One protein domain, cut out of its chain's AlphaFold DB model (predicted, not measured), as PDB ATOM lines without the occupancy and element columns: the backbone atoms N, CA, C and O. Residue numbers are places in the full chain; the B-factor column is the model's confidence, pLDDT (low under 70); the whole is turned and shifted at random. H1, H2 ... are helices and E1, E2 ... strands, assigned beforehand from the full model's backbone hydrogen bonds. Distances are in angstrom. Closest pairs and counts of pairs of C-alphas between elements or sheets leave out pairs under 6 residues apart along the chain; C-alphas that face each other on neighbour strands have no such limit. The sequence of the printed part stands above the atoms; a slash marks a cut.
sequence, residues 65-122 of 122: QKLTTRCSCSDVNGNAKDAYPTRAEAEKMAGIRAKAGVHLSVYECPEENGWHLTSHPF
ATOM      1  N   GLN A  65      -7.950 -27.245 -28.137       87.88
ATOM      2  CA  GLN A  65      -7.345 -28.373 -28.836       87.88
ATOM      3  C   GLN A  65      -8.280 -29.576 -28.770       87.88
ATOM      4  O   GLN A  65      -8.997 -29.796 -27.792       87.88
ATOM      5  N   LYS A  66      -8.286 -30.335 -29.854       90.19
ATOM      6  CA  LYS A  66      -9.014 -31.588 -29.993       90.19
ATOM      7  C   LYS A  66      -8.047 -32.614 -30.546       90.19
ATOM      8  O   LYS A  66      -7.145 -32.254 -31.305       90.19
ATOM      9  N   LEU A  67      -8.259 -33.874 -30.203       87.38
ATOM     10  CA  LEU A  67      -7.564 -34.956 -30.877       87.38
ATOM     11  C   LEU A  67      -8.007 -34.984 -32.341       87.38
ATOM     12  O   LEU A  67      -9.191 -34.866 -32.660       87.38
ATOM     13  N   THR A  68      -7.029 -35.085 -33.235       82.19
ATOM     14  CA  THR A  68      -7.262 -35.204 -34.678       82.19
ATOM     15  C   THR A  68      -7.743 -36.605 -35.042       82.19
ATOM     16  O   THR A  68      -8.521 -36.765 -35.984       82.19
ATOM     17  N   THR A  69      -7.314 -37.611 -34.278       81.69
ATOM     18  CA  THR A  69      -7.812 -38.980 -34.378       81.69
ATOM     19  C   THR A  69      -9.281 -39.016 -33.983       81.69
ATOM     20  O   THR A  69      -9.665 -38.569 -32.902       81.69
ATOM     21  N   ARG A  70     -10.113 -39.550 -34.879       79.38
ATOM     22  CA  ARG A  70     -11.522 -39.796 -34.586       79.38
ATOM     23  C   ARG A  70     -11.636 -40.945 -33.597       79.38
ATOM     24  O   ARG A  70     -11.234 -42.054 -33.928       79.38
ATOM     25  N   CYS A  71     -12.241 -40.660 -32.450       86.12
ATOM     26  CA  CYS A  71     -12.675 -41.695 -31.530       86.12
ATOM     27  C   CYS A  71     -13.915 -42.409 -32.074       86.12
ATOM     28  O   CYS A  71     -14.772 -41.790 -32.715       86.12
ATOM     29  N   SER A  72     -14.018 -43.705 -31.798       88.06
ATOM     30  CA  SER A  72     -15.187 -44.540 -32.111       88.06
ATOM     31  C   SER A  72     -16.454 -44.156 -31.324       88.06
ATOM     32  O   SER A  72     -17.569 -44.479 -31.740       88.06
ATOM     33  N   CYS A  73     -16.312 -43.411 -30.222       89.50
ATOM     34  CA  CYS A  73     -17.435 -42.926 -29.426       89.50
ATOM     35  C   CYS A  73     -18.361 -42.001 -30.232       89.50
ATOM     36  O   CYS A  73     -17.931 -40.995 -30.803       89.50
ATOM     37  N   SER A  74     -19.661 -42.294 -30.193       90.12
ATOM     38  CA  SER A  74     -20.697 -41.519 -30.879       90.12
ATOM     39  C   SER A  74     -21.737 -40.964 -29.906       90.12
ATOM     40  O   SER A  74     -21.907 -41.465 -28.794       90.12
ATOM     41  N   ASP A  75     -22.403 -39.879 -30.295       85.12
ATOM     42  CA  ASP A  75     -23.562 -39.355 -29.583       85.12
ATOM     43  C   ASP A  75     -24.821 -40.201 -29.848       85.12
ATOM     44  O   ASP A  75     -24.809 -41.154 -30.628       85.12
ATOM     45  N   VAL A  76     -25.933 -39.837 -29.202       84.12
ATOM     46  CA  VAL A  76     -27.228 -40.532 -29.337       84.12
ATOM     47  C   VAL A  76     -27.789 -40.536 -30.766       84.12
ATOM     48  O   VAL A  76     -28.682 -41.320 -31.064       84.12
ATOM     49  N   ASN A  77     -27.273 -39.676 -31.647       83.88
ATOM     50  CA  ASN A  77     -27.664 -39.579 -33.050       83.88
ATOM     51  C   ASN A  77     -26.636 -40.240 -33.987       83.88
ATOM     52  O   ASN A  77     -26.750 -40.105 -35.204       83.88
ATOM     53  N   GLY A  78     -25.620 -40.920 -33.447       85.12
ATOM     54  CA  GLY A  78     -24.563 -41.569 -34.224       85.12
ATOM     55  C   GLY A  78     -23.476 -40.621 -34.744       85.12
ATOM     56  O   GLY A  78     -22.669 -41.033 -35.575       85.12
ATOM     57  N   ASN A  79     -23.418 -39.365 -34.286       85.50
ATOM     58  CA  ASN A  79     -22.321 -38.471 -34.659       85.50
ATOM     59  C   ASN A  79     -21.096 -38.748 -33.792       85.50
ATOM     60  O   ASN A  79     -21.207 -38.812 -32.569       85.50
ATOM     61  N   ALA A  80     -19.920 -38.815 -34.412       88.12
ATOM     62  CA  ALA A  80     -18.661 -38.944 -33.685       88.12
ATOM     63  C   ALA A  80     -18.497 -37.810 -32.660       88.12
ATOM     64  O   ALA A  80     -18.696 -36.629 -32.973       88.12
ATOM     65  N   LYS A  81     -18.118 -38.172 -31.435       89.12
ATOM     66  CA  LYS A  81     -17.885 -37.206 -30.364       89.12
ATOM     67  C   LYS A  81     -16.536 -36.527 -30.559       89.12
ATOM     68  O   LYS A  81     -15.550 -37.151 -30.941       89.12
ATOM     69  N   ASP A  82     -16.487 -35.242 -30.223       91.56
ATOM     70  CA  ASP A  82     -15.211 -34.564 -30.029       91.56
ATOM     71  C   ASP A  82     -14.444 -35.246 -28.882       91.56
ATOM     72  O   ASP A  82     -15.024 -35.531 -27.827       91.56
ATOM     73  N   ALA A  83     -13.148 -35.482 -29.088       93.75
ATOM     74  CA  ALA A  83     -12.225 -35.973 -28.072       93.75
ATOM     75  C   ALA A  83     -11.196 -34.885 -27.745       93.75
ATOM     76  O   ALA A  83     -10.621 -34.267 -28.646       93.75
ATOM     77  N   TYR A  84     -10.975 -34.641 -26.458       94.75
ATOM     78  CA  TYR A  84     -10.032 -33.641 -25.960       94.75
ATOM     79  C   TYR A  84      -8.791 -34.339 -25.392       94.75
ATOM     80  O   TYR A  84      -8.946 -35.303 -24.639       94.75
ATOM     81  N   PRO A  85      -7.571 -33.873 -25.713       93.94
ATOM     82  CA  PRO A  85      -6.339 -34.461 -25.186       93.94
ATOM     83  C   PRO A  85      -6.281 -34.460 -23.654       93.94
ATOM     84  O   PRO A  85      -5.784 -35.407 -23.050       93.94
ATOM     85  N   THR A  86      -6.808 -33.408 -23.020       95.06
ATOM     86  CA  THR A  86      -6.770 -33.239 -21.562       95.06
ATOM     87  C   THR A  86      -8.150 -32.976 -20.961       95.06
ATOM     88  O   THR A  86      -9.025 -32.373 -21.591       95.06
ATOM     89  N   ARG A  87      -8.321 -33.354 -19.686       95.56
ATOM     90  CA  ARG A  87      -9.518 -33.029 -18.897       95.56
ATOM     91  C   ARG A  87      -9.783 -31.526 -18.865       95.56
ATOM     92  O   ARG A  87     -10.921 -31.111 -19.032       95.56
ATOM     93  N   ALA A  88      -8.733 -30.720 -18.707       95.50
ATOM     94  CA  ALA A  88      -8.834 -29.264 -18.638       95.50
ATOM     95  C   ALA A  88      -9.416 -28.649 -19.926       95.50
ATOM     96  O   ALA A  88     -10.211 -27.711 -19.869       95.50
ATOM     97  N   GLU A  89      -9.066 -29.183 -21.098       94.75
ATOM     98  CA  GLU A  89      -9.633 -28.731 -22.375       94.75
ATOM     99  C   GLU A  89     -11.100 -29.128 -22.533       94.75
ATOM    100  O   GLU A  89     -11.910 -28.317 -23.000       94.75
ATOM    101  N   ALA A  90     -11.455 -30.337 -22.090       95.44
ATOM    102  CA  ALA A  90     -12.843 -30.774 -22.033       95.44
ATOM    103  C   ALA A  90     -13.661 -29.898 -21.066       95.44
ATOM    104  O   ALA A  90     -14.717 -29.397 -21.446       95.44
ATOM    105  N   GLU A  91     -13.157 -29.630 -19.860       96.12
ATOM    106  CA  GLU A  91     -13.797 -28.758 -18.863       96.12
ATOM    107  C   GLU A  91     -13.960 -27.326 -19.375       96.12
ATOM    108  O   GLU A  91     -15.038 -26.741 -19.240       96.12
ATOM    109  N   LYS A  92     -12.944 -26.779 -20.053       95.75
ATOM    110  CA  LYS A  92     -13.047 -25.474 -20.718       95.75
ATOM    111  C   LYS A  92     -14.199 -25.462 -21.723       95.75
ATOM    112  O   LYS A  92     -15.015 -24.540 -21.703       95.75
ATOM    113  N   MET A  93     -14.302 -26.477 -22.582       95.56
ATOM    114  CA  MET A  93     -15.411 -26.565 -23.533       95.56
ATOM    115  C   MET A  93     -16.764 -26.766 -22.836       95.56
ATOM    116  O   MET A  93     -17.741 -26.136 -23.240       95.56
ATOM    117  N   ALA A  94     -16.840 -27.586 -21.788       95.19
ATOM    118  CA  ALA A  94     -18.056 -27.765 -20.997       95.19
ATOM    119  C   ALA A  94     -18.529 -26.432 -20.398       95.19
ATOM    120  O   ALA A  94     -19.702 -26.085 -20.527       95.19
ATOM    121  N   GLY A  95     -17.611 -25.632 -19.848       95.31
ATOM    122  CA  GLY A  95     -17.901 -24.291 -19.338       95.31
ATOM    123  C   GLY A  95     -18.410 -23.337 -20.422       95.31
ATOM    124  O   GLY A  95     -19.402 -22.640 -20.217       95.31
ATOM    125  N   ILE A  96     -17.797 -23.346 -21.610       92.69
ATOM    126  CA  ILE A  96     -18.265 -22.552 -22.760       92.69
ATOM    127  C   ILE A  96     -19.693 -22.954 -23.160       92.69
ATOM    128  O   ILE A  96     -20.535 -22.098 -23.424       92.69
ATOM    129  N   ARG A  97     -19.993 -24.258 -23.190       92.31
ATOM    130  CA  ARG A  97     -21.338 -24.767 -23.501       92.31
ATOM    131  C   ARG A  97     -22.350 -24.406 -22.414       92.31
ATOM    132  O   ARG A  97     -23.469 -24.024 -22.759       92.31
ATOM    133  N   ALA A  98     -21.946 -24.430 -21.147       93.94
ATOM    134  CA  ALA A  98     -22.794 -24.056 -20.020       93.94
ATOM    135  C   ALA A  98     -23.226 -22.583 -20.085       93.94
ATOM    136  O   ALA A  98     -24.393 -22.291 -19.838       93.94
ATOM    137  N   LYS A  99     -22.350 -21.661 -20.525       91.19
ATOM    138  CA  LYS A  99     -22.725 -20.249 -20.784       91.19
ATOM    139  C   LYS A  99     -23.851 -20.111 -21.819       91.19
ATOM    140  O   LYS A  99     -24.594 -19.137 -21.789       91.19
ATOM    141  N   ALA A 100     -23.978 -21.080 -22.725       86.44
ATOM    142  CA  ALA A 100     -25.044 -21.158 -23.723       86.44
ATOM    143  C   ALA A 100     -26.245 -22.018 -23.264       86.44
ATOM    144  O   ALA A 100     -27.065 -22.406 -24.094       86.44
ATOM    145  N   GLY A 101     -26.330 -22.353 -21.971       89.56
ATOM    146  CA  GLY A 101     -27.410 -23.148 -21.380       89.56
ATOM    147  C   GLY A 101     -27.289 -24.661 -21.593       89.56
ATOM    148  O   GLY A 101     -28.241 -25.389 -21.330       89.56
ATOM    149  N   VAL A 102     -26.146 -25.155 -22.082       90.94
ATOM    150  CA  VAL A 102     -25.918 -26.587 -22.325       90.94
ATOM    151  C   VAL A 102     -24.919 -27.127 -21.308       90.94
ATOM    152  O   VAL A 102     -23.708 -26.996 -21.483       90.94
ATOM    153  N   HIS A 103     -25.428 -27.747 -20.246       93.38
ATOM    154  CA  HIS A 103     -24.605 -28.370 -19.211       93.38
ATOM    155  C   HIS A 103     -24.144 -29.759 -19.657       93.38
ATOM    156  O   HIS A 103     -24.958 -30.604 -20.022       93.38
ATOM    157  N   LEU A 104     -22.828 -29.978 -19.647       94.00
ATOM    158  CA  LEU A 104     -22.204 -31.236 -20.044       94.00
ATOM    159  C   LEU A 104     -21.219 -31.679 -18.965       94.00
ATOM    160  O   LEU A 104     -20.451 -30.863 -18.455       94.00
ATOM    161  N   SER A 105     -21.216 -32.971 -18.669       95.06
ATOM    162  CA  SER A 105     -20.233 -33.622 -17.808       95.06
ATOM    163  C   SER A 105     -19.027 -34.077 -18.625       95.06
ATOM    164  O   SER A 105     -19.167 -34.502 -19.775       95.06
ATOM    165  N   VAL A 106     -17.845 -33.994 -18.018       95.81
ATOM    166  CA  VAL A 106     -16.570 -34.443 -18.591       95.81
ATOM    167  C   VAL A 106     -16.253 -35.841 -18.073       95.81
ATOM    168  O   VAL A 106     -16.360 -36.082 -16.871       95.81
ATOM    169  N   TYR A 107     -15.827 -36.741 -18.956       94.38
ATOM    170  CA  TYR A 107     -15.358 -38.075 -18.579       94.38
ATOM    171  C   TYR A 107     -14.218 -38.545 -19.477       94.38
ATOM    172  O   TYR A 107     -14.094 -38.092 -20.617       94.38
ATOM    173  N   GLU A 108     -13.385 -39.429 -18.942       95.06
ATOM    174  CA  GLU A 108     -12.317 -40.088 -19.690       95.06
ATOM    175  C   GLU A 108     -12.909 -41.167 -20.600       95.06
ATOM    176  O   GLU A 108     -13.839 -41.877 -20.212       95.06
ATOM    177  N   CYS A 109     -12.416 -41.259 -21.832       92.75
ATOM    178  CA  CYS A 109     -12.885 -42.266 -22.770       92.75
ATOM    179  C   CYS A 109     -12.512 -43.677 -22.270       92.75
ATOM    180  O   CYS A 109     -11.351 -43.905 -21.944       92.75
ATOM    181  N   PRO A 110     -13.460 -44.632 -22.210       89.38
ATOM    182  CA  PRO A 110     -13.162 -45.992 -21.755       89.38
ATOM    183  C   PRO A 110     -12.427 -46.841 -22.804       89.38
ATOM    184  O   PRO A 110     -11.763 -47.806 -22.440       89.38
ATOM    185  N   GLU A 111     -12.552 -46.499 -24.090       83.94
ATOM    186  CA  GLU A 111     -12.031 -47.302 -25.210       83.94
ATOM    187  C   GLU A 111     -10.706 -46.766 -25.771       83.94
ATOM    188  O   GLU A 111      -9.920 -47.499 -26.369       83.94
ATOM    189  N   GLU A 112     -10.457 -45.465 -25.626       83.12
ATOM    190  CA  GLU A 112      -9.350 -44.766 -26.276       83.12
ATOM    191  C   GLU A 112      -8.765 -43.692 -25.353       83.12
ATOM    192  O   GLU A 112      -9.293 -43.402 -24.286       83.12
ATOM    193  N   ASN A 113      -7.675 -43.051 -25.776       85.69
ATOM    194  CA  ASN A 113      -7.109 -41.927 -25.036       85.69
ATOM    195  C   ASN A 113      -7.930 -40.649 -25.255       85.69
ATOM    196  O   ASN A 113      -8.243 -40.288 -26.392       85.69
ATOM    197  N   GLY A 114      -8.184 -39.910 -24.176       92.94
ATOM    198  CA  GLY A 114      -8.764 -38.570 -24.221       92.94
ATOM    199  C   GLY A 114     -10.044 -38.429 -23.407       92.94
ATOM    200  O   GLY A 114     -10.476 -39.329 -22.693       92.94
ATOM    201  N   TRP A 115     -10.648 -37.250 -23.511       95.62
ATOM    202  CA  TRP A 115     -11.771 -36.824 -22.686       95.62
ATOM    203  C   TRP A 115     -12.957 -36.431 -23.556       95.62
ATOM    204  O   TRP A 115     -12.796 -35.793 -24.597       95.62
ATOM    205  N   HIS A 116     -14.160 -36.777 -23.118       94.44
ATOM    206  CA  HIS A 116     -15.406 -36.515 -23.828       94.44
ATOM    207  C   HIS A 116     -16.381 -35.705 -22.981       94.44
ATOM    208  O   HIS A 116     -16.288 -35.642 -21.756       94.44
ATOM    209  N   LEU A 117     -17.363 -35.118 -23.668       94.38
ATOM    210  CA  LEU A 117     -18.498 -34.436 -23.055       94.38
ATOM    211  C   LEU A 117     -19.766 -35.283 -23.177       94.38
ATOM    212  O   LEU A 117     -19.994 -35.925 -24.205       94.38
ATOM    213  N   THR A 118     -20.611 -35.287 -22.154       92.19
ATOM    214  CA  THR A 118     -21.913 -35.972 -22.166       92.19
ATOM    215  C   THR A 118     -22.978 -35.135 -21.469       92.19
ATOM    216  O   THR A 118     -22.691 -34.442 -20.502       92.19
ATOM    217  N   SER A 119     -24.216 -35.185 -21.960       88.94
ATOM    218  CA  SER A 119     -25.380 -34.604 -21.278       88.94
ATOM    219  C   SER A 119     -25.983 -35.538 -20.226       88.94
ATOM    220  O   SER A 119     -26.876 -35.124 -19.495       88.94
ATOM    221  N   HIS A 120     -25.529 -36.794 -20.165       81.25
ATOM    222  CA  HIS A 120     -25.996 -37.786 -19.200       81.25
ATOM    223  C   HIS A 120     -24.995 -37.867 -18.042       81.25
ATOM    224  O   HIS A 120     -23.836 -38.204 -18.297       81.25
ATOM    225  N   PRO A 121     -25.394 -37.533 -16.804       65.19
ATOM    226  CA  PRO A 121     -24.567 -37.801 -15.635       65.19
ATOM    227  C   PRO A 121     -24.377 -39.317 -15.464       65.19
ATOM    228  O   PRO A 121     -25.268 -40.091 -15.814       65.19
ATOM    229  N   PHE A 122     -23.194 -39.702 -14.982       58.28
ATOM    230  CA  PHE A 122     -22.842 -41.083 -14.643       58.28
ATOM    231  C   PHE A 122     -23.450 -41.486 -13.303       58.28
ATOM    232  O   PHE A 122     -23.509 -40.605 -12.413       58.28
TER     233      PHE A 122
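This is residues 65 to 122 of the 122 residues of an uncharacterized protein of Treponema saccharophilum DSM 2985 (UniProt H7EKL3). With little regular structure, this is a small, loop-rich domain in which one helix, H1, packs over one face of a two-stranded hairpin, E1 and E2. A long loop, residues 65 to 86, runs out to a turn near Val 76 and folds back before H1. The 58 printed residues hold H1, E1 and E2 in that order; the sheet is antiparallel and the class mixed, with 21 residues in named elements. It is compact, radius of gyration of the C-alphas 10.7 A, spanning 27 by 24 by 20 A.

E1, residues 105 to 108, and E2, residues 115 to 118, form an antiparallel hairpin at 145 degrees; N 105 and O 118 are within hydrogen-bond range at 2.8 A. H1, residues 87 to 99, has its closest C-alphas to E1 at Ala 90 and Val 106, 6.3 A apart, and to E2 at Arg 87 and Trp 115, 5.8 A apart. In H1 every O i to N i+4 pair is within hydrogen-bond range.

E1 is 10.4 A long and E2 10.2 A, ending at C-alpha 118 (-21.913, -35.972, -22.166). H1 is 18.5 A long, beginning at C-alpha 87 (-9.518, -33.029, -18.897).

The farthest C-alphas, of Lys 99 and Glu 111, are 29.4 A apart. The printed part has no cut. The link from H1 to E1 is tight, and that from E1 to E2 short. Residues 121 to 122 have pLDDT under 70.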